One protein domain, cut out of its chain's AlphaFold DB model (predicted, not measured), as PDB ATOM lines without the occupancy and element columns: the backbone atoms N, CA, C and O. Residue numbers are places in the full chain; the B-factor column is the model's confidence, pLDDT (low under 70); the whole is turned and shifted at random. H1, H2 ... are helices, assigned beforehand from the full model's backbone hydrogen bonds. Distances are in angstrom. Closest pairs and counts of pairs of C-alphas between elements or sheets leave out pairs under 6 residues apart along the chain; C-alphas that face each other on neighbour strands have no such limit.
ATOM      1  N   ARG A   3     -29.762  13.492 -68.647       59.94
ATOM      2  CA  ARG A   3     -30.928  13.354 -67.750       59.94
ATOM      3  C   ARG A   3     -30.698  12.394 -66.574       59.94
ATOM      4  O   ARG A   3     -31.361  12.566 -65.563       59.94
ATOM      5  N   SER A   4     -29.772  11.436 -66.691       61.53
ATOM      6  CA  SER A   4     -29.461  10.468 -65.624       61.53
ATOM      7  C   SER A   4     -28.772  11.128 -64.430       61.53
ATOM      8  O   SER A   4     -29.307  11.068 -63.338       61.53
ATOM      9  N   SER A   5     -27.700  11.899 -64.649       70.31
ATOM     10  CA  SER A   5     -26.958  12.573 -63.564       70.31
ATOM     11  C   SER A   5     -27.826  13.495 -62.691       70.31
ATOM     12  O   SER A   5     -27.626  13.570 -61.481       70.31
ATOM     13  N   VAL A   6     -28.811  14.176 -63.287       72.69
ATOM     14  CA  VAL A   6     -29.751  15.032 -62.544       72.69
ATOM     15  C   VAL A   6     -30.750  14.195 -61.745       72.69
ATOM     16  O   VAL A   6     -31.070  14.555 -60.618       72.69
ATOM     17  N   LEU A   7     -31.231  13.082 -62.308       77.00
ATOM     18  CA  LEU A   7     -32.127  12.163 -61.605       77.00
ATOM     19  C   LEU A   7     -31.419  11.483 -60.430       77.00
ATOM     20  O   LEU A   7     -32.005  11.422 -59.358       77.00
ATOM     21  N   ASP A   8     -30.162  11.076 -60.596       78.19
ATOM     22  CA  ASP A   8     -29.370  10.439 -59.537       78.19
ATOM     23  C   ASP A   8     -29.149  11.410 -58.362       78.19
ATOM     24  O   ASP A   8     -29.474  11.092 -57.222       78.19
ATOM     25  N   SER A   9     -28.766  12.666 -58.641       75.81
ATOM     26  CA  SER A   9     -28.649  13.714 -57.607       75.81
ATOM     27  C   SER A   9     -29.975  14.080 -56.930       75.81
ATOM     28  O   SER A   9     -29.978  14.523 -55.781       75.81
ATOM     29  N   ILE A  10     -31.099  13.967 -57.644       77.31
ATOM     30  CA  ILE A  10     -32.436  14.211 -57.086       77.31
ATOM     31  C   ILE A  10     -32.852  13.045 -56.187       77.31
ATOM     32  O   ILE A  10     -33.416  13.284 -55.123       77.31
ATOM     33  N   ILE A  11     -32.563  11.805 -56.583       80.25
ATOM     34  CA  ILE A  11     -32.860  10.605 -55.796       80.25
ATOM     35  C   ILE A  11     -32.018  10.590 -54.515       80.25
ATOM     36  O   ILE A  11     -32.590  10.403 -53.444       80.25
ATOM     37  N   ASP A  12     -30.720  10.896 -54.590       80.81
ATOM     38  CA  ASP A  12     -29.826  10.964 -53.421       80.81
ATOM     39  C   ASP A  12     -30.267  12.010 -52.381       80.81
ATOM     40  O   ASP A  12     -30.048  11.835 -51.183       80.81
ATOM     41  N   LEU A  13     -30.931  13.086 -52.819       76.69
ATOM     42  CA  LEU A  13     -31.508  14.102 -51.936       76.69
ATOM     43  C   LEU A  13     -32.900  13.713 -51.419       76.69
ATOM     44  O   LEU A  13     -33.216  13.921 -50.247       76.69
ATOM     45  N   LEU A  14     -33.753  13.176 -52.293       80.12
ATOM     46  CA  LEU A  14     -35.137  12.839 -51.965       80.12
ATOM     47  C   LEU A  14     -35.244  11.623 -51.050       80.12
ATOM     48  O   LEU A  14     -36.191  11.550 -50.274       80.12
ATOM     49  N   LEU A  15     -34.303  10.683 -51.121       83.44
ATOM     50  CA  LEU A  15     -34.331   9.455 -50.332       83.44
ATOM     51  C   LEU A  15     -34.199   9.724 -48.817       83.44
ATOM     52  O   LEU A  15     -35.102   9.318 -48.082       83.44
ATOM     53  N   PRO A  16     -33.184  10.460 -48.314       79.88
ATOM     54  CA  PRO A  16     -33.116  10.822 -46.899       79.88
ATOM     55  C   PRO A  16     -34.251  11.769 -46.490       79.88
ATOM     56  O   PRO A  16     -34.820  11.603 -45.414       79.88
ATOM     57  N   LEU A  17     -34.641  12.716 -47.351       81.44
ATOM     58  CA  LEU A  17     -35.710  13.676 -47.052       81.44
ATOM     59  C   LEU A  17     -37.082  12.992 -46.927       81.44
ATOM     60  O   LEU A  17     -37.844  13.277 -46.007       81.44
ATOM     61  N   GLY A  18     -37.371  12.052 -47.827       86.44
ATOM     62  CA  GLY A  18     -38.569  11.220 -47.818       86.44
ATOM     63  C   GLY A  18     -38.593  10.244 -46.645       86.44
ATOM     64  O   GLY A  18     -39.651  10.052 -46.054       86.44
ATOM     65  N   LEU A  19     -37.441   9.689 -46.246       84.50
ATOM     66  CA  LEU A  19     -37.315   8.889 -45.022       84.50
ATOM     67  C   LEU A  19     -37.605   9.717 -43.769       84.50
ATOM     68  O   LEU A  19     -38.367   9.265 -42.922       84.50
ATOM     69  N   ILE A  20     -37.048  10.928 -43.661       81.94
ATOM     70  CA  ILE A  20     -37.291  11.829 -42.524       81.94
ATOM     71  C   ILE A  20     -38.765  12.233 -42.477       81.94
ATOM     72  O   ILE A  20     -39.402  12.083 -41.439       81.94
ATOM     73  N   LEU A  21     -39.336  12.690 -43.597       82.94
ATOM     74  CA  LEU A  21     -40.752  13.056 -43.677       82.94
ATOM     75  C   LEU A  21     -41.663  11.861 -43.392       82.94
ATOM     76  O   LEU A  21     -42.638  12.009 -42.663       82.94
ATOM     77  N   GLY A  22     -41.336  10.683 -43.922       82.88
ATOM     78  CA  GLY A  22     -42.067   9.445 -43.681       82.88
ATOM     79  C   GLY A  22     -42.013   9.015 -42.217       82.88
ATOM     80  O   GLY A  22     -43.052   8.700 -41.647       82.88
ATOM     81  N   LEU A  23     -40.838   9.066 -41.583       78.25
ATOM     82  CA  LEU A  23     -40.649   8.754 -40.165       78.25
ATOM     83  C   LEU A  23     -41.399   9.751 -39.273       78.25
ATOM     84  O   LEU A  23     -42.127   9.342 -38.375       78.25
ATOM     85  N   VAL A  24     -41.272  11.053 -39.544       79.69
ATOM     86  CA  VAL A  24     -41.977  12.117 -38.814       79.69
ATOM     87  C   VAL A  24     -43.492  11.972 -38.970       79.69
ATOM     88  O   VAL A  24     -44.217  12.066 -37.983       79.69
ATOM     89  N   LEU A  25     -43.984  11.686 -40.181       80.81
ATOM     90  CA  LEU A  25     -45.403  11.455 -40.452       80.81
ATOM     91  C   LEU A  25     -45.910  10.189 -39.743       80.81
ATOM     92  O   LEU A  25     -46.972  10.223 -39.127       80.81
ATOM     93  N   LEU A  26     -45.140   9.096 -39.775       76.69
ATOM     94  CA  LEU A  26     -45.455   7.838 -39.091       76.69
ATOM     95  C   LEU A  26     -45.547   8.051 -37.573       76.69
ATOM     96  O   LEU A  26     -46.528   7.640 -36.951       76.69
ATOM     97  N   LEU A  27     -44.580   8.760 -36.986       70.94
ATOM     98  CA  LEU A  27     -44.586   9.110 -35.565       70.94
ATOM     99  C   LEU A  27     -45.743  10.055 -35.201       70.94
ATOM    100  O   LEU A  27     -46.318   9.929 -34.119       70.94
ATOM    101  N   ASN A  28     -46.130  10.960 -36.104       75.06
ATOM    102  CA  ASN A  28     -47.227  11.902 -35.886       75.06
ATOM    103  C   ASN A  28     -48.622  11.251 -35.966       75.06
ATOM    104  O   ASN A  28     -49.546  11.723 -35.304       75.06
ATOM    105  N   LEU A  29     -48.790  10.185 -36.761       73.50
ATOM    106  CA  LEU A  29     -50.110   9.620 -37.060       73.50
ATOM    107  C   LEU A  29     -50.656   8.635 -36.015       73.50
ATOM    108  O   LEU A  29     -51.874   8.557 -35.904       73.50
ATOM    109  N   ASN A  30     -49.838   7.888 -35.252       61.19
ATOM    110  CA  ASN A  30     -50.417   6.870 -34.348       61.19
ATOM    111  C   ASN A  30     -49.554   6.357 -33.169       61.19
ATOM    112  O   ASN A  30     -49.934   5.385 -32.523       61.19
ATOM    113  N   VAL A  31     -48.403   6.960 -32.846       57.31
ATOM    114  CA  VAL A  31     -47.483   6.422 -31.804       57.31
ATOM    115  C   VAL A  31     -47.711   7.046 -30.410       57.31
ATOM    116  O   VAL A  31     -47.046   6.709 -29.436       57.31
ATOM    117  N   GLY A  32     -48.706   7.930 -30.270       53.22
ATOM    118  CA  GLY A  32     -48.994   8.634 -29.013       53.22
ATOM    119  C   GLY A  32     -49.566   7.775 -27.873       53.22
ATOM    120  O   GLY A  32     -49.542   8.233 -26.737       53.22
ATOM    121  N   GLN A  33     -50.070   6.564 -28.145       51.47
ATOM    122  CA  GLN A  33     -50.660   5.687 -27.115       51.47
ATOM    123  C   GLN A  33     -49.819   4.434 -26.819       51.47
ATOM    124  O   GLN A  33     -49.710   4.038 -25.664       51.47
ATOM    125  N   THR A  34     -49.139   3.850 -27.811       53.06
ATOM    126  CA  THR A  34     -48.471   2.543 -27.654       53.06
ATOM    127  C   THR A  34     -47.098   2.588 -26.988       53.06
ATOM    128  O   THR A  34     -46.642   1.554 -26.521       53.06
ATOM    129  N   VAL A  35     -46.426   3.744 -26.926       54.00
ATOM    130  CA  VAL A  35     -45.131   3.891 -26.219       54.00
ATOM    131  C   VAL A  35     -45.327   4.451 -24.805       54.00
ATOM    132  O   VAL A  35     -44.581   4.105 -23.890       54.00
ATOM    133  N   ALA A  36     -46.367   5.269 -24.603       51.66
ATOM    134  CA  ALA A  36     -46.699   5.843 -23.301       51.66
ATOM    135  C   ALA A  36     -47.222   4.785 -22.311       51.66
ATOM    136  O   ALA A  36     -46.868   4.833 -21.135       51.66
ATOM    137  N   GLU A  37     -48.003   3.800 -22.774       47.81
ATOM    138  CA  GLU A  37     -48.547   2.745 -21.904       47.81
ATOM    139  C   GLU A  37     -47.508   1.681 -21.502       47.81
ATOM    140  O   GLU A  37     -47.545   1.200 -20.372       47.81
ATOM    141  N   THR A  38     -46.518   1.360 -22.344       48.41
ATOM    142  CA  THR A  38     -45.464   0.377 -22.002       48.41
ATOM    143  C   THR A  38     -44.344   0.965 -21.140       48.41
ATOM    144  O   THR A  38     -43.695   0.225 -20.402       48.41
ATOM    145  N   ALA A  39     -44.128   2.286 -21.178       51.09
ATOM    146  CA  ALA A  39     -43.175   2.982 -20.304       51.09
ATOM    147  C   ALA A  39     -43.764   3.336 -18.922       51.09
ATOM    148  O   ALA A  39     -43.019   3.504 -17.958       51.09
ATOM    149  N   ALA A  40     -45.094   3.412 -18.792       51.78
ATOM    150  CA  ALA A  40     -45.763   3.673 -17.515       51.78
ATOM    151  C   ALA A  40     -45.687   2.491 -16.526       51.78
ATOM    152  O   ALA A  40     -45.921   2.677 -15.333       51.78
ATOM    153  N   GLY A  41     -45.331   1.290 -16.999       45.97
ATOM    154  CA  GLY A  41     -45.181   0.091 -16.168       45.97
ATOM    155  C   GLY A  41     -43.853  -0.016 -15.411       45.97
ATOM    156  O   GLY A  41     -43.785  -0.765 -14.443       45.97
ATOM    157  N   ASN A  42     -42.820   0.741 -15.804       57.03
ATOM    158  CA  ASN A  42     -41.549   0.861 -15.082       57.03
ATOM    159  C   ASN A  42     -41.052   2.307 -15.203       57.03
ATOM    160  O   ASN A  42     -40.409   2.674 -16.187       57.03
ATOM    161  N   ALA A  43     -41.379   3.135 -14.210       60.12
ATOM    162  CA  ALA A  43     -40.900   4.508 -14.108       60.12
ATOM    163  C   ALA A  43     -39.368   4.578 -14.332       60.12
ATOM    164  O   ALA A  43     -38.627   3.934 -13.589       60.12
ATOM    165  N   PRO A  44     -38.865   5.343 -15.318       58.78
ATOM    166  CA  PRO A  44     -37.431   5.477 -15.523       58.78
ATOM    167  C   PRO A  44     -36.799   6.280 -14.380       58.78
ATOM    168  O   PRO A  44     -37.256   7.373 -14.034       58.78
ATOM    169  N   GLU A  45     -35.738   5.709 -13.818       71.06
ATOM    170  CA  GLU A  45     -34.917   6.191 -12.711       71.06
ATOM    171  C   GLU A  45     -34.581   7.686 -12.845       71.06
ATOM    172  O   GLU A  45     -34.010   8.121 -13.847       71.06
ATOM    173  N   ALA A  46     -34.892   8.492 -11.822       78.19
ATOM    174  CA  ALA A  46     -34.587   9.930 -11.786       78.19
ATOM    175  C   ALA A  46     -33.114  10.247 -12.123       78.19
ATOM    176  O   ALA A  46     -32.798  11.318 -12.643       78.19
ATOM    177  N   TRP A  47     -32.221   9.287 -11.879       81.62
ATOM    178  CA  TRP A  47     -30.789   9.369 -12.146       81.62
ATOM    179  C   TRP A  47     -30.479   9.382 -13.640       81.62
ATOM    180  O   TRP A  47     -29.635  10.160 -14.069       81.62
ATOM    181  N   LEU A  48     -31.216   8.613 -14.446       82.69
ATOM    182  CA  LEU A  48     -31.074   8.607 -15.900       82.69
ATOM    183  C   LEU A  48     -31.438   9.976 -16.491       82.69
ATOM    184  O   LEU A  48     -30.698  10.515 -17.310       82.69
ATOM    185  N   LYS A  49     -32.551  10.566 -16.036       82.88
ATOM    186  CA  LYS A  49     -33.000  11.888 -16.506       82.88
ATOM    187  C   LYS A  49     -31.985  12.981 -16.180       82.88
ATOM    188  O   LYS A  49     -31.706  13.823 -17.028       82.88
ATOM    189  N   LEU A  50     -31.413  12.946 -14.976       84.69
ATOM    190  CA  LEU A  50     -30.358  13.877 -14.577       84.69
ATOM    191  C   LEU A  50     -29.085  13.680 -15.405       84.69
ATOM    192  O   LEU A  50     -28.543  14.657 -15.910       84.69
ATOM    193  N   LEU A  51     -28.629  12.435 -15.583       88.50
ATOM    194  CA  LEU A  51     -27.433  12.132 -16.372       88.50
ATOM    195  C   LEU A  51     -27.561  12.625 -17.812       88.50
ATOM    196  O   LEU A  51     -26.662  13.301 -18.304       88.50
ATOM    197  N   ILE A  52     -28.678  12.328 -18.476       87.56
ATOM    198  CA  ILE A  52     -28.880  12.756 -19.860       87.56
ATOM    199  C   ILE A  52     -29.008  14.284 -19.938       87.56
ATOM    200  O   ILE A  52     -28.413  14.868 -20.834       87.56
ATOM    201  N   GLY A  53     -29.664  14.947 -18.978       88.12
ATOM    202  CA  GLY A  53     -29.714  16.415 -18.931       88.12
ATOM    203  C   GLY A  53     -28.332  17.070 -18.785       88.12
ATOM    204  O   GLY A  53     -28.045  18.076 -19.435       88.12
ATOM    205  N   TYR A  54     -27.429  16.478 -17.995       92.88
ATOM    206  CA  TYR A  54     -26.038  16.941 -17.929       92.88
ATOM    207  C   TYR A  54     -25.283  16.718 -19.245       92.88
ATOM    208  O   TYR A  54     -24.490  17.572 -19.642       92.88
ATOM    209  N   LEU A  55     -25.522  15.595 -19.929       93.31
ATOM    210  CA  LEU A  55     -24.904  15.304 -21.227       93.31
ATOM    211  C   LEU A  55     -25.429  16.224 -22.340       93.31
ATOM    212  O   LEU A  55     -24.629  16.694 -23.144       93.31
ATOM    213  N   GLU A  56     -26.733  16.510 -22.358       91.56
ATOM    214  CA  GLU A  56     -27.380  17.486 -23.246       91.56
ATOM    215  C   GLU A  56     -26.715  18.858 -23.084       91.56
ATOM    216  O   GLU A  56     -26.105  19.376 -24.019       91.56
ATOM    217  N   SER A  57     -26.711  19.394 -21.860       92.44
ATOM    218  CA  SER A  57     -26.098  20.694 -21.572       92.44
ATOM    219  C   SER A  57     -24.595  20.715 -21.880       92.44
ATOM    220  O   SER A  57     -24.068  21.702 -22.395       92.44
ATOM    221  N   GLY A  58     -23.887  19.611 -21.620       96.38
ATOM    222  CA  GLY A  58     -22.476  19.465 -21.969       96.38
ATOM    223  C   GLY A  58     -22.224  19.537 -23.477       96.38
ATOM    224  O   GLY A  58     -21.297  20.227 -23.911       96.38
ATOM    225  N   ALA A  59     -23.057  18.869 -24.279       93.94
ATOM    226  CA  ALA A  59     -22.977  18.912 -25.735       93.94
ATOM    227  C   ALA A  59     -23.290  20.318 -26.276       93.94
ATOM    228  O   ALA A  59     -22.565  20.821 -27.134       93.94
ATOM    229  N   GLU A  60     -24.299  20.993 -25.726       94.19
ATOM    230  CA  GLU A  60     -24.656  22.360 -26.109       94.19
ATOM    231  C   GLU A  60     -23.535  23.364 -25.791       94.19
ATOM    232  O   GLU A  60     -23.152  24.176 -26.638       94.19
ATOM    233  N   MET A  61     -22.921  23.262 -24.608       97.56
ATOM    234  CA  MET A  61     -21.763  24.087 -24.252       97.56
ATOM    235  C   MET A  61     -20.566  23.825 -25.168       97.56
ATOM    236  O   MET A  61     -19.915  24.772 -25.616       97.56
ATOM    237  N   ALA A  62     -20.276  22.559 -25.482       97.31
ATOM    238  CA  ALA A  62     -19.206  22.209 -26.411       97.31
ATOM    239  C   ALA A  62     -19.454  22.817 -27.801       97.31
ATOM    240  O   ALA A  62     -18.549  23.434 -28.369       97.31
ATOM    241  N   ALA A  63     -20.687  22.722 -28.310       95.19
ATOM    242  CA  ALA A  63     -21.088  23.359 -29.560       95.19
ATOM    243  C   ALA A  63     -20.848  24.874 -29.517       95.19
ATOM    244  O   ALA A  63     -20.168  25.420 -30.391       95.19
ATOM    245  N   ALA A  64     -21.345  25.544 -28.475       96.56
ATOM    246  CA  ALA A  64     -21.220  26.987 -28.305       96.56
ATOM    247  C   ALA A  64     -19.752  27.439 -28.281       96.56
ATOM    248  O   ALA A  64     -19.396  28.412 -28.950       96.56
ATOM    249  N   ILE A  65     -18.884  26.711 -27.573       98.25
ATOM    250  CA  ILE A  65     -17.445  26.997 -27.504       98.25
ATOM    251  C   ILE A  65     -16.790  26.831 -28.876       98.25
ATOM    252  O   ILE A  65     -16.082  27.733 -29.332       98.25
ATOM    253  N   VAL A  66     -17.029  25.704 -29.552       96.75
ATOM    254  CA  VAL A  66     -16.418  25.398 -30.856       96.75
ATOM    255  C   VAL A  66     -16.835  26.421 -31.908       96.75
ATOM    256  O   VAL A  66     -15.978  26.956 -32.616       96.75
ATOM    257  N   ILE A  67     -18.131  26.736 -31.982       95.12
ATOM    258  CA  ILE A  67     -18.679  27.715 -32.928       95.12
ATOM    259  C   ILE A  67     -18.098  29.100 -32.642       95.12
ATOM    260  O   ILE A  67     -17.565  29.741 -33.548       95.12
ATOM    261  N   SER A  68     -18.128  29.541 -31.382       97.50
ATOM    262  CA  SER A  68     -17.628  30.865 -30.997       97.50
ATOM    263  C   SER A  68     -16.139  31.018 -31.308       97.50
ATOM    264  O   SER A  68     -15.727  32.002 -31.924       97.50
ATOM    265  N   ALA A  69     -15.323  30.020 -30.959       97.44
ATOM    266  CA  ALA A  69     -13.892  30.027 -31.248       97.44
ATOM    267  C   ALA A  69     -13.610  30.039 -32.759       97.44
ATOM    268  O   ALA A  69     -12.731  30.774 -33.217       97.44
ATOM    269  N   ALA A  70     -14.362  29.262 -33.544       94.56
ATOM    270  CA  ALA A  70     -14.230  29.225 -34.995       94.56
ATOM    271  C   ALA A  70     -14.529  30.589 -35.627       94.56
ATOM    272  O   ALA A  70     -13.733  31.069 -36.437       94.56
ATOM    273  N   VAL A  71     -15.629  31.227 -35.217       96.19
ATOM    274  CA  VAL A  71     -16.042  32.550 -35.700       96.19
ATOM    275  C   VAL A  71     -14.995  33.606 -35.358       96.19
ATOM    276  O   VAL A  71     -14.559  34.335 -36.247       96.19
ATOM    277  N   VAL A  72     -14.526  33.653 -34.106       97.44
ATOM    278  CA  VAL A  72     -13.499  34.615 -33.672       97.44
ATOM    279  C   VAL A  72     -12.206  34.437 -34.470       97.44
ATOM    280  O   VAL A  72     -11.651  35.408 -34.983       97.44
ATOM    281  N   GLN A  73     -11.730  33.200 -34.627       95.19
ATOM    282  CA  GLN A  73     -10.500  32.925 -35.371       95.19
ATOM    283  C   GLN A  73     -10.637  33.252 -36.864       95.19
ATOM    284  O   GLN A  73      -9.725  33.851 -37.437       95.19
ATOM    285  N   GLY A  74     -11.769  32.910 -37.485       93.06
ATOM    286  CA  GLY A  74     -12.057  33.246 -38.879       93.06
ATOM    287  C   GLY A  74     -12.124  34.756 -39.108       93.06
ATOM    288  O   GLY A  74     -11.523  35.263 -40.054       93.06
ATOM    289  N   PHE A  75     -12.772  35.486 -38.197       93.88
ATOM    290  CA  PHE A  75     -12.858  36.944 -38.250       93.88
ATOM    291  C   PHE A  75     -11.479  37.604 -38.136       93.88
ATOM    292  O   PHE A  75     -11.128  38.441 -38.966       93.88
ATOM    293  N   ILE A  76     -10.656  37.188 -37.166       94.38
ATOM    294  CA  ILE A  76      -9.290  37.710 -37.004       94.38
ATOM    295  C   ILE A  76      -8.448  37.442 -38.259       94.38
ATOM    296  O   ILE A  76      -7.728  38.333 -38.712       94.38
ATOM    297  N   ALA A  77      -8.530  36.234 -38.826       90.75
ATOM    298  CA  ALA A  77      -7.798  35.878 -40.040       90.75
ATOM    299  C   ALA A  77      -8.221  36.749 -41.234       90.75
ATOM    300  O   ALA A  77      -7.361  37.280 -41.937       90.75
ATOM    301  N   TYR A  78      -9.528  36.952 -41.407       89.06
ATOM    302  CA  TYR A  78     -10.083  37.789 -42.468       89.06
ATOM    303  C   TYR A  78      -9.647  39.254 -42.335       89.06
ATOM    304  O   TYR A  78      -9.145  39.847 -43.290       89.06
ATOM    305  N   VAL A  79      -9.760  39.827 -41.134       90.44
ATOM    306  CA  VAL A  79      -9.350  41.213 -40.865       90.44
ATOM    307  C   VAL A  79      -7.850  41.392 -41.102       90.44
ATOM    308  O   VAL A  79      -7.445  42.339 -41.771       90.44
ATOM    309  N   ARG A  80      -7.009  40.466 -40.621       89.00
ATOM    310  CA  ARG A  80      -5.556  40.517 -40.848       89.00
ATOM    311  C   ARG A  80      -5.213  40.494 -42.341       89.00
ATOM    312  O   ARG A  80      -4.311  41.217 -42.760       89.00
ATOM    313  N   GLN A  81      -5.935  39.702 -43.130       85.25
ATOM    314  CA  GLN A  81      -5.756  39.647 -44.580       85.25
ATOM    315  C   GLN A  81      -6.182  40.951 -45.267       85.25
ATOM    316  O   GLN A  81      -5.508  41.383 -46.196       85.25
ATOM    317  N   LEU A  82      -7.241  41.613 -44.792       83.44
ATOM    318  CA  LEU A  82      -7.680  42.902 -45.337       83.44
ATOM    319  C   LEU A  82      -6.613  44.001 -45.169       83.44
ATOM    320  O   LEU A  82      -6.451  44.844 -46.048       83.44
ATOM    321  N   PHE A  83      -5.857  43.965 -44.066       83.81
ATOM    322  CA  PHE A  83      -4.752  44.897 -43.812       83.81
ATOM    323  C   PHE A  83      -3.466  44.558 -44.586       83.81
ATOM    324  O   PHE A  83      -2.694  45.461 -44.907       83.81
ATOM    325  N   TYR A  84      -3.233  43.288 -44.931       75.50
ATOM    326  CA  TYR A  84      -2.130  42.868 -45.803       75.50
ATOM    327  C   TYR A  84      -2.559  42.959 -47.278       75.50
ATOM    328  O   TYR A  84      -2.846  41.971 -47.952       75.50
ATOM    329  N   ILE A  85      -2.614  44.193 -47.789       59.66
ATOM    330  CA  ILE A  85      -2.845  44.490 -49.208       59.66
ATOM    331  C   ILE A  85      -1.763  43.769 -50.028       59.66
ATOM    332  O   ILE A  85      -0.585  44.096 -49.897       59.66
ATOM    333  N   ARG A  86      -2.194  42.841 -50.898       59.19
ATOM    334  CA  ARG A  86      -1.422  41.920 -51.769       59.19
ATOM    335  C   ARG A  86      -1.241  40.513 -51.185       59.19
ATOM    336  O   ARG A  86      -0.168  40.199 -50.694       59.19
ATOM    337  N   GLN A  87      -2.234  39.636 -51.357       51.12
ATOM    338  CA  GLN A  87      -2.058  38.346 -52.055       51.12
ATOM    339  C   GLN A  87      -3.338  37.484 -52.059       51.12
ATOM    340  O   GLN A  87      -3.974  37.272 -51.034       51.12
ATOM    341  N   HIS A  88      -3.637  37.000 -53.269       56.59
ATOM    342  CA  HIS A  88      -4.366  35.800 -53.702       56.59
ATOM    343  C   HIS A  88      -5.756  35.455 -53.132       56.59
ATOM    344  O   HIS A  88      -5.961  35.245 -51.939       56.59
ATOM    345  N   ILE A  89      -6.686  35.259 -54.077       60.91
ATOM    346  CA  ILE A  89      -8.026  34.658 -53.926       60.91
ATOM    347  C   ILE A  89      -7.971  33.361 -53.084       60.91
ATOM    348  O   ILE A  89      -8.870  33.107 -52.283       60.91
ATOM    349  N   ASP A  90      -6.866  32.614 -53.163       67.75
ATOM    350  CA  ASP A  90      -6.641  31.358 -52.435       67.75
ATOM    351  C   ASP A  90      -6.620  31.495 -50.902       67.75
ATOM    352  O   ASP A  90      -6.932  30.539 -50.191       67.75
ATOM    353  N   ALA A  91      -6.237  32.654 -50.355       74.69
ATOM    354  CA  ALA A  91      -6.159  32.841 -48.902       74.69
ATOM    355  C   ALA A  91      -7.552  32.973 -48.262       74.69
ATOM    356  O   ALA A  91      -7.808  32.388 -47.208       74.69
ATOM    357  N   THR A  92      -8.478  33.651 -48.944       80.56
ATOM    358  CA  THR A  92      -9.870  33.783 -48.494       80.56
ATOM    359  C   THR A  92     -10.588  32.436 -48.530       80.56
ATOM    360  O   THR A  92     -11.294  32.090 -47.581       80.56
ATOM    361  N   GLU A  93     -10.358  31.640 -49.578       82.25
ATOM    362  CA  GLU A  93     -10.951  30.305 -49.698       82.25
ATOM    363  C   GLU A  93     -10.454  29.367 -48.589       82.25
ATOM    364  O   GLU A  93     -11.240  28.661 -47.957       82.25
ATOM    365  N   LYS A  94      -9.163  29.437 -48.237       83.44
ATOM    366  CA  LYS A  94      -8.614  28.690 -47.093       83.44
ATOM    367  C   LYS A  94      -9.285  29.062 -45.770       83.44
ATOM    368  O   LYS A  94      -9.572  28.167 -44.974       83.44
ATOM    369  N   ILE A  95      -9.546  30.350 -45.523       87.44
ATOM    370  CA  ILE A  95     -10.260  30.801 -44.315       87.44
ATOM    371  C   ILE A  95     -11.691  30.251 -44.313       87.44
ATOM    372  O   ILE A  95     -12.130  29.713 -43.295       87.44
ATOM    373  N   ARG A  96     -12.393  30.322 -45.452       86.88
ATOM    374  CA  ARG A  96     -13.760  29.803 -45.608       86.88
ATOM    375  C   ARG A  96     -13.834  28.302 -45.325       86.88
ATOM    376  O   ARG A  96     -14.677  27.880 -44.535       86.88
ATOM    377  N   LEU A  97     -12.929  27.510 -45.900       86.50
ATOM    378  CA  LEU A  97     -12.872  26.058 -45.697       86.50
ATOM    379  C   LEU A  97     -12.566  25.687 -44.238       86.50
ATOM    380  O   LEU A  97     -13.220  24.810 -43.668       86.50
ATOM    381  N   GLN A  98     -11.605  26.366 -43.601       89.00
ATOM    382  CA  GLN A  98     -11.274  26.121 -42.191       89.00
ATOM    383  C   GLN A  98     -12.428  26.484 -41.253       89.00
ATOM    384  O   GLN A  98     -12.727  25.730 -40.324       89.00
ATOM    385  N   LEU A  99     -13.085  27.619 -41.504       89.88
ATOM    386  CA  LEU A  99     -14.260  28.046 -40.755       89.88
ATOM    387  C   LEU A  99     -15.401  27.036 -40.924       89.88
ATOM    388  O   LEU A  99     -15.926  26.547 -39.926       89.88
ATOM    389  N   GLY A 100     -15.723  26.665 -42.166       86.69
ATOM    390  CA  GLY A 100     -16.771  25.693 -42.480       86.69
ATOM    391  C   GLY A 100     -16.567  24.355 -41.772       86.69
ATOM    392  O   GLY A 100     -17.497  23.837 -41.161       86.69
ATOM    393  N   ARG A 101     -15.331  23.833 -41.747       88.06
ATOM    394  CA  ARG A 101     -15.016  22.564 -41.070       88.06
ATOM    395  C   ARG A 101     -15.221  22.619 -39.554       88.06
ATOM    396  O   ARG A 101     -15.689  21.646 -38.970       88.06
ATOM    397  N   ARG A 102     -14.893  23.738 -38.901       90.88
ATOM    398  CA  ARG A 102     -15.117  23.898 -37.451       90.88
ATOM    399  C   ARG A 102     -16.582  24.156 -37.109       90.88
ATOM    400  O   ARG A 102     -17.054  23.660 -36.093       90.88
ATOM    401  N   LEU A 103     -17.304  24.886 -37.958       90.56
ATOM    402  CA  LEU A 103     -18.749  25.061 -37.807       90.56
ATOM    403  C   LEU A 103     -19.491  23.729 -37.961       90.56
ATOM    404  O   LEU A 103     -20.380  23.445 -37.163       90.56
ATOM    405  N   ALA A 104     -19.086  22.881 -38.914       86.06
ATOM    406  CA  ALA A 104     -19.635  21.533 -39.071       86.06
ATOM    407  C   ALA A 104     -19.462  20.682 -37.800       86.06
ATOM    408  O   ALA A 104     -20.408  20.026 -37.374       86.06
ATOM    409  N   LEU A 105     -18.297  20.762 -37.148       92.19
ATOM    410  CA  LEU A 105     -18.059  20.099 -35.863       92.19
ATOM    411  C   LEU A 105     -18.976  20.640 -34.750       92.19
ATOM    412  O   LEU A 105     -19.535  19.869 -33.980       92.19
ATOM    413  N   GLY A 106     -19.166  21.960 -34.673       91.75
ATOM    414  CA  GLY A 106     -20.116  22.561 -33.730       91.75
ATOM    415  C   GLY A 106     -21.543  22.035 -33.916       91.75
ATOM    416  O   GLY A 106     -22.217  21.704 -32.945       91.75
ATOM    417  N   LEU A 107     -21.968  21.886 -35.172       89.44
ATOM    418  CA  LEU A 107     -23.279  21.343 -35.537       89.44
ATOM    419  C   LEU A 107     -23.431  19.846 -35.217       89.44
ATOM    420  O   LEU A 107     -24.543  19.364 -35.013       89.44
ATOM    421  N   GLU A 108     -22.339  19.084 -35.164       88.25
ATOM    422  CA  GLU A 108     -22.382  17.693 -34.699       88.25
ATOM    423  C   GLU A 108     -22.756  17.603 -33.219       88.25
ATOM    424  O   GLU A 108     -23.574  16.761 -32.848       88.25
ATOM    425  N   PHE A 109     -22.225  18.509 -32.395       93.12
ATOM    426  CA  PHE A 109     -22.555  18.573 -30.974       93.12
ATOM    427  C   PHE A 109     -24.002  19.010 -30.722       93.12
ATOM    428  O   PHE A 109     -24.658  18.428 -29.861       93.12
ATOM    429  N   THR A 110     -24.536  19.964 -31.494       87.56
ATOM    430  CA  THR A 110     -25.952  20.356 -31.359       87.56
ATOM    431  C   THR A 110     -26.881  19.192 -31.698       87.56
ATOM    432  O   THR A 110     -27.797  18.903 -30.940       87.56
ATOM    433  N   VAL A 111     -26.585  18.441 -32.766       85.62
ATOM    434  CA  VAL A 111     -27.375  17.251 -33.131       85.62
ATOM    435  C   VAL A 111     -27.293  16.166 -32.055       85.62
ATOM    436  O   VAL A 111     -28.300  15.527 -31.761       85.62
ATOM    437  N   ALA A 112     -26.123  15.959 -31.445       87.62
ATOM    438  CA  ALA A 112     -25.994  15.034 -30.321       87.62
ATOM    439  C   ALA A 112     -26.875  15.464 -29.133       87.62
ATOM    440  O   ALA A 112     -27.573  14.626 -28.564       87.62
ATOM    441  N   SER A 113     -26.897  16.762 -28.814       88.94
ATOM    442  CA  SER A 113     -27.778  17.343 -27.791       88.94
ATOM    443  C   SER A 113     -29.260  17.088 -28.095       88.94
ATOM    444  O   SER A 113     -29.996  16.605 -27.236       88.94
ATOM    445  N   ASP A 114     -29.694  17.319 -29.336       83.25
ATOM    446  CA  ASP A 114     -31.089  17.118 -29.748       83.25
ATOM    447  C   ASP A 114     -31.521  15.642 -29.671       83.25
ATOM    448  O   ASP A 114     -32.636  15.323 -29.242       83.25
ATOM    449  N   ILE A 115     -30.631  14.713 -30.039       81.38
ATOM    450  CA  ILE A 115     -30.873  13.270 -29.892       81.38
ATOM    451  C   ILE A 115     -31.042  12.908 -28.409       81.38
ATOM    452  O   ILE A 115     -31.990  12.205 -28.059       81.38
ATOM    453  N   LEU A 116     -30.166  13.407 -27.529       82.75
ATOM    454  CA  LEU A 116     -30.254  13.164 -26.084       82.75
ATOM    455  C   LEU A 116     -31.569  13.699 -25.498       82.75
ATOM    456  O   LEU A 116     -32.248  12.986 -24.756       82.75
ATOM    457  N   ARG A 117     -31.973  14.909 -25.897       79.25
ATOM    458  CA  ARG A 117     -33.226  15.548 -25.473       79.25
ATOM    459  C   ARG A 117     -34.457  14.724 -25.858       79.25
ATOM    460  O   ARG A 117     -35.342  14.491 -25.032       79.25
ATOM    461  N   THR A 118     -34.505  14.228 -27.096       72.75
ATOM    462  CA  THR A 118     -35.630  13.403 -27.578       72.75
ATOM    463  C   THR A 118     -35.689  12.002 -26.966       72.75
ATOM    464  O   THR A 118     -36.772  11.415 -26.916       72.75
ATOM    465  N   ALA A 119     -34.578  11.475 -26.443       74.12
ATOM    466  CA  ALA A 119     -34.529  10.149 -25.828       74.12
ATOM    467  C   ALA A 119     -35.248  10.062 -24.462       74.12
ATOM    468  O   ALA A 119     -35.710   8.982 -24.095       74.12
ATOM    469  N   ILE A 120     -35.362  11.164 -23.703       66.25
ATOM    470  CA  ILE A 120     -35.940  11.152 -22.339       66.25
ATOM    471  C   ILE A 120     -37.462  11.342 -22.330       66.25
ATOM    472  O   ILE A 120     -38.163  10.750 -21.504       66.25
ATOM    473  N   ALA A 121     -37.975  12.229 -23.179       59.28
ATOM    474  CA  ALA A 121     -39.384  12.606 -23.194       59.28
ATOM    475  C   ALA A 121     -39.798  12.975 -24.623       59.28
ATOM    476  O   ALA A 121     -39.857  14.157 -24.958       59.28
ATOM    477  N   PRO A 122     -40.071  11.985 -25.489       62.69
ATOM    478  CA  PRO A 122     -40.486  12.257 -26.854       62.69
ATOM    479  C   PRO A 122     -41.879  12.901 -26.849       62.69
ATOM    480  O   PRO A 122     -42.900  12.215 -26.789       62.69
ATOM    481  N   THR A 123     -41.949  14.233 -26.906       68.31
ATOM    482  CA  THR A 123     -43.202  14.925 -27.223       68.31
ATOM    483  C   THR A 123     -43.363  15.031 -28.737       68.31
ATOM    484  O   THR A 123     -42.385  15.023 -29.489       68.31
ATOM    485  N   ARG A 124     -44.606  15.174 -29.220       68.50
ATOM    486  CA  ARG A 124     -44.849  15.400 -30.659       68.50
ATOM    487  C   ARG A 124     -44.095  16.635 -31.169       68.50
ATOM    488  O   ARG A 124     -43.591  16.619 -32.285       68.50
ATOM    489  N   GLN A 125     -43.980  17.670 -30.334       69.75
ATOM    490  CA  GLN A 125     -43.243  18.889 -30.654       69.75
ATOM    491  C   GLN A 125     -41.733  18.629 -30.756       69.75
ATOM    492  O   GLN A 125     -41.089  19.142 -31.667       69.75
ATOM    493  N   ASP A 126     -41.171  17.798 -29.876       66.50
ATOM    494  CA  ASP A 126     -39.738  17.488 -29.882       66.50
ATOM    495  C   ASP A 126     -39.351  16.620 -31.085       66.50
ATOM    496  O   ASP A 126     -38.326  16.870 -31.716       66.50
ATOM    497  N   ILE A 127     -40.210  15.673 -31.482       73.75
ATOM    498  CA  ILE A 127     -40.024  14.867 -32.703       73.75
ATOM    499  C   ILE A 127     -40.048  15.754 -33.954       73.75
ATOM    500  O   ILE A 127     -39.204  15.599 -34.836       73.75
ATOM    501  N   LEU A 128     -40.990  16.700 -34.036       75.38
ATOM    502  CA  LEU A 128     -41.056  17.662 -35.141       75.38
ATOM    503  C   LEU A 128     -39.826  18.577 -35.174       75.38
ATOM    504  O   LEU A 128     -39.280  18.821 -36.249       75.38
ATOM    505  N   THR A 129     -39.369  19.045 -34.009       73.00
ATOM    506  CA  THR A 129     -38.161  19.878 -33.882       73.00
ATOM    507  C   THR A 129     -36.928  19.108 -34.358       73.00
ATOM    508  O   THR A 129     -36.207  19.593 -35.228       73.00
ATOM    509  N   LEU A 130     -36.727  17.874 -33.879       73.44
ATOM    510  CA  LEU A 130     -35.626  17.010 -34.312       73.44
ATOM    511  C   LEU A 130     -35.694  16.737 -35.821       73.44
ATOM    512  O   LEU A 130     -34.692  16.865 -36.521       73.44
ATOM    513  N   GLY A 131     -36.884  16.420 -36.341       76.50
ATOM    514  CA  GLY A 131     -37.107  16.222 -37.771       76.50
ATOM    515  C   GLY A 131     -36.717  17.447 -38.603       76.50
ATOM    516  O   GLY A 131     -36.038  17.305 -39.619       76.50
ATOM    517  N   ALA A 132     -37.076  18.651 -38.150       79.44
ATOM    518  CA  ALA A 132     -36.702  19.901 -38.805       79.44
ATOM    519  C   ALA A 132     -35.184  20.154 -38.776       79.44
ATOM    520  O   ALA A 132     -34.616  20.560 -39.791       79.44
ATOM    521  N   ILE A 133     -34.517  19.879 -37.651       75.62
ATOM    522  CA  ILE A 133     -33.062  20.050 -37.505       75.62
ATOM    523  C   ILE A 133     -32.305  19.085 -38.422       75.62
ATOM    524  O   ILE A 133     -31.407  19.503 -39.159       75.62
ATOM    525  N   VAL A 134     -32.691  17.807 -38.435       78.25
ATOM    526  CA  VAL A 134     -32.075  16.799 -39.309       78.25
ATOM    527  C   VAL A 134     -32.284  17.168 -40.779       78.25
ATOM    528  O   VAL A 134     -31.326  17.148 -41.550       78.25
ATOM    529  N   LEU A 135     -33.495  17.589 -41.161       78.75
ATOM    530  CA  LEU A 135     -33.805  18.045 -42.518       78.75
ATOM    531  C   LEU A 135     -32.927  19.232 -42.937       78.75
ATOM    532  O   LEU A 135     -32.332  19.214 -44.016       78.75
ATOM    533  N   LEU A 136     -32.806  20.246 -42.077       76.31
ATOM    534  CA  LEU A 136     -31.964  21.415 -42.324       76.31
ATOM    535  C   LEU A 136     -30.502  21.005 -42.529       76.31
ATOM    536  O   LEU A 136     -29.858  21.472 -43.468       76.31
ATOM    537  N   ARG A 137     -29.992  20.082 -41.708       76.75
ATOM    538  CA  ARG A 137     -28.628  19.562 -41.837       76.75
ATOM    539  C   ARG A 137     -28.416  18.812 -43.153       76.75
ATOM    540  O   ARG A 137     -27.406  19.045 -43.814       76.75
ATOM    541  N   THR A 138     -29.356  17.959 -43.558       79.81
ATOM    542  CA  THR A 138     -29.303  17.250 -44.847       79.81
ATOM    543  C   THR A 138     -29.273  18.231 -46.016       79.81
ATOM    544  O   THR A 138     -28.440  18.088 -46.910       79.81
ATOM    545  N   LEU A 139     -30.125  19.260 -45.986       77.31
ATOM    546  CA  LEU A 139     -30.160  20.293 -47.022       77.31
ATOM    547  C   LEU A 139     -28.841  21.070 -47.097       77.31
ATOM    548  O   LEU A 139     -28.291  21.233 -48.185       77.31
ATOM    549  N   LEU A 140     -28.309  21.522 -45.956       76.62
ATOM    550  CA  LEU A 140     -27.040  22.253 -45.915       76.62
ATOM    551  C   LEU A 140     -25.871  21.403 -46.412       76.62
ATOM    552  O   LEU A 140     -25.091  21.880 -47.233       76.62
ATOM    553  N   ASN A 141     -25.761  20.153 -45.958       73.56
ATOM    554  CA  ASN A 141     -24.681  19.262 -46.378       73.56
ATOM    555  C   ASN A 141     -24.745  18.976 -47.885       73.56
ATOM    556  O   ASN A 141     -23.727  19.037 -48.568       73.56
ATOM    557  N   TYR A 142     -25.951  18.763 -48.420       77.44
ATOM    558  CA  TYR A 142     -26.169  18.601 -49.855       77.44
ATOM    559  C   TYR A 142     -25.741  19.837 -50.658       77.44
ATOM    560  O   TYR A 142     -25.049  19.713 -51.669       77.44
ATOM    561  N   PHE A 143     -26.129  21.041 -50.219       78.12
ATOM    562  CA  PHE A 143     -25.722  22.273 -50.898       78.12
ATOM    563  C   PHE A 143     -24.210  22.472 -50.865       78.12
ATOM    564  O   PHE A 143     -23.634  22.839 -51.890       78.12
ATOM    565  N   LEU A 144     -23.575  22.193 -49.725       75.44
ATOM    566  CA  LEU A 144     -22.133  22.325 -49.565       75.44
ATOM    567  C   LEU A 144     -21.382  21.367 -50.499       75.44
ATOM    568  O   LEU A 144     -20.496  21.787 -51.239       75.44
ATOM    569  N   GLU A 145     -21.773  20.091 -50.518       73.62
ATOM    570  CA  GLU A 145     -21.151  19.081 -51.377       73.62
ATOM    571  C   GLU A 145     -21.340  19.404 -52.863       73.62
ATOM    572  O   GLU A 145     -20.424  19.247 -53.676       73.62
ATOM    573  N   ARG A 146     -22.512  19.931 -53.223       78.81
ATOM    574  CA  ARG A 146     -22.795  20.385 -54.582       78.81
ATOM    575  C   ARG A 146     -21.944  21.594 -54.983       78.81
ATOM    576  O   ARG A 146     -21.528  21.668 -56.139       78.81
ATOM    577  N   GLU A 147     -21.712  22.544 -54.078       71.44
ATOM    578  CA  GLU A 147     -20.870  23.719 -54.334       71.44
ATOM    579  C   GLU A 147     -19.399  23.316 -54.518       71.44
ATOM    580  O   GLU A 147     -18.765  23.738 -55.486       71.44
ATOM    581  N   ILE A 148     -18.889  22.424 -53.660       74.81
ATOM    582  CA  ILE A 148     -17.525  21.881 -53.753       74.81
ATOM    583  C   ILE A 148     -17.317  21.180 -55.100       74.81
ATOM    584  O   ILE A 148     -16.368  21.489 -55.820       74.81
ATOM    585  N   ARG A 149     -18.249  20.302 -55.496       77.00
ATOM    586  CA  ARG A 149     -18.165  19.554 -56.761       77.00
ATOM    587  C   ARG A 149     -18.131  20.481 -57.984       77.00
ATOM    588  O   ARG A 149     -17.360  20.255 -58.912       77.00
ATOM    589  N   GLN A 150     -18.900  21.571 -57.960       76.75
ATOM    590  CA  GLN A 150     -18.862  22.592 -59.017       76.75
ATOM    591  C   GLN A 150     -17.536  23.369 -59.053       76.75
ATOM    592  O   GLN A 150     -17.075  23.739 -60.134       76.75
ATOM    593  N   GLY A 151     -16.926  23.631 -57.895       72.44
ATOM    594  CA  GLY A 151     -15.606  24.261 -57.804       72.44
ATOM    595  C   GLY A 151     -14.489  23.385 -58.385       72.44
ATOM    596  O   GLY A 151     -13.637  23.874 -59.133       72.44
ATOM    597  N   GLU A 152     -14.530  22.079 -58.113       76.06
ATOM    598  CA  GLU A 152     -13.580  21.102 -58.662       76.06
ATOM    599  C   GLU A 152     -13.706  20.955 -60.184       76.06
ATOM    600  O   GLU A 152     -12.698  20.923 -60.893       76.06
ATOM    601  N   GLU A 153     -14.934  20.913 -60.709       73.38
ATOM    602  CA  GLU A 153     -15.189  20.837 -62.154       73.38
ATOM    603  C   GLU A 153     -14.669  22.073 -62.907       73.38
ATOM    604  O   GLU A 153     -14.103  21.939 -63.991       73.38
ATOM    605  N   ARG A 154     -14.794  23.277 -62.327       68.69
ATOM    606  CA  ARG A 154     -14.243  24.514 -62.917       68.69
ATOM    607  C   ARG A 154     -12.717  24.534 -62.948       68.69
ATOM    608  O   ARG A 154     -12.144  25.060 -63.901       68.69
ATOM    609  N   SER A 155     -12.073  23.960 -61.932       69.06
ATOM    610  CA  SER A 155     -10.608  23.881 -61.859       69.06
ATOM    611  C   SER A 155     -10.050  22.940 -62.931       69.06
ATOM    612  O   SER A 155      -9.116  23.307 -63.631       69.06
ATOM    613  N   LYS A 156     -10.694  21.782 -63.147       65.44
ATOM    614  CA  LYS A 156     -10.305  20.806 -64.185       65.44
ATOM    615  C   LYS A 156     -10.565  21.275 -65.619       65.44
ATOM    616  O   LYS A 156      -9.929  20.783 -66.535       65.44
ATOM    617  N   ALA A 157     -11.520  22.182 -65.831       63.69
ATOM    618  CA  ALA A 157     -11.817  22.736 -67.155       63.69
ATOM    619  C   ALA A 157     -10.859  23.868 -67.581       63.69
ATOM    620  O   ALA A 157     -10.966  24.353 -68.706       63.69
ATOM    621  N   SER A 158      -9.986  24.320 -66.674       57.69
ATOM    622  CA  SER A 158      -9.016  25.396 -66.911       57.69
ATOM    623  C   SER A 158      -7.570  24.889 -67.077       57.69
ATOM    624  O   SER A 158      -6.684  25.709 -67.313       57.69
TER     625      SER A 158
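What this domain is: This is residues 3 to 158 of the 159 residues of an uncharacterized protein of Chamaesiphon polymorphus CCALA 037 (UniProt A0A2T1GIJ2). Four long helices lie side by side in a flat row, one helix thick, in the order H3, H4, H5, H1, each running opposite to the one beside it. H3 and H4 make a close hairpin, H5 folds back and meets H4 near one end, and the stretch from H1 to H3, with little H2, closes that same end, where residues 37 to 43 stick out. The printed part has 156 residues with five named helices, H1 to H5 along the chain, and no named strand: all helix. It is loose, with a radius of gyration of the C-alphas of 21.2 A, and spans 70 by 44 by 17 A.

Where its parts are: H3, the longest helix, holds residues 46 to 83, 56.0 A, from C-alpha 46 at (-34.587, 9.930, -11.786). H4 is residues 89 to 120, 48.3 A. H5 is residues 124 to 156, 48.4 A, ending at C-alpha 156 (-10.305, 20.806, -64.185). H1 is residues 3 to 30, 39.2 A, from C-alpha 3 at (-30.928, 13.354, -67.750), with a kink of 30 degrees near residue 14. H2 is residues 36 to 39.

How they stand to each other: H3 and H4, a hairpin, touch at a shallow tilt of 11 degrees, opposite ways; their closest C-alphas, of Ala 63 and Gly 106, are 4.4 A apart. H4, with residues 111 to 118 alone, touches residues 126 to 134 of H5, again a hairpin, at a shallow tilt of 21 degrees; the closest C-alphas are those of Thr 118 and Asp 126, 6.2 A. H5 touches H1 at a shallow tilt of 10 degrees, opposite ways, closest at the C-alphas of Val 24 and Gly 131, 6.5 A. H2 touches no helix. Every O i to N i+4 pair is within hydrogen-bond range in H3 and H5, against 22 of 24 in H1 and 27 of 28 in H4; H2 is too short for such a pair.

The domain as a whole: The C-alphas farthest apart, of Gly 41 and Arg 86, are 70.2 A apart. The printed part has no cut and no long link. Mean pLDDT of the printed part is 78.1, with residues 3 to 4, 30 to 44, 85 to 90, 120 to 126 and 154 to 158 under 70.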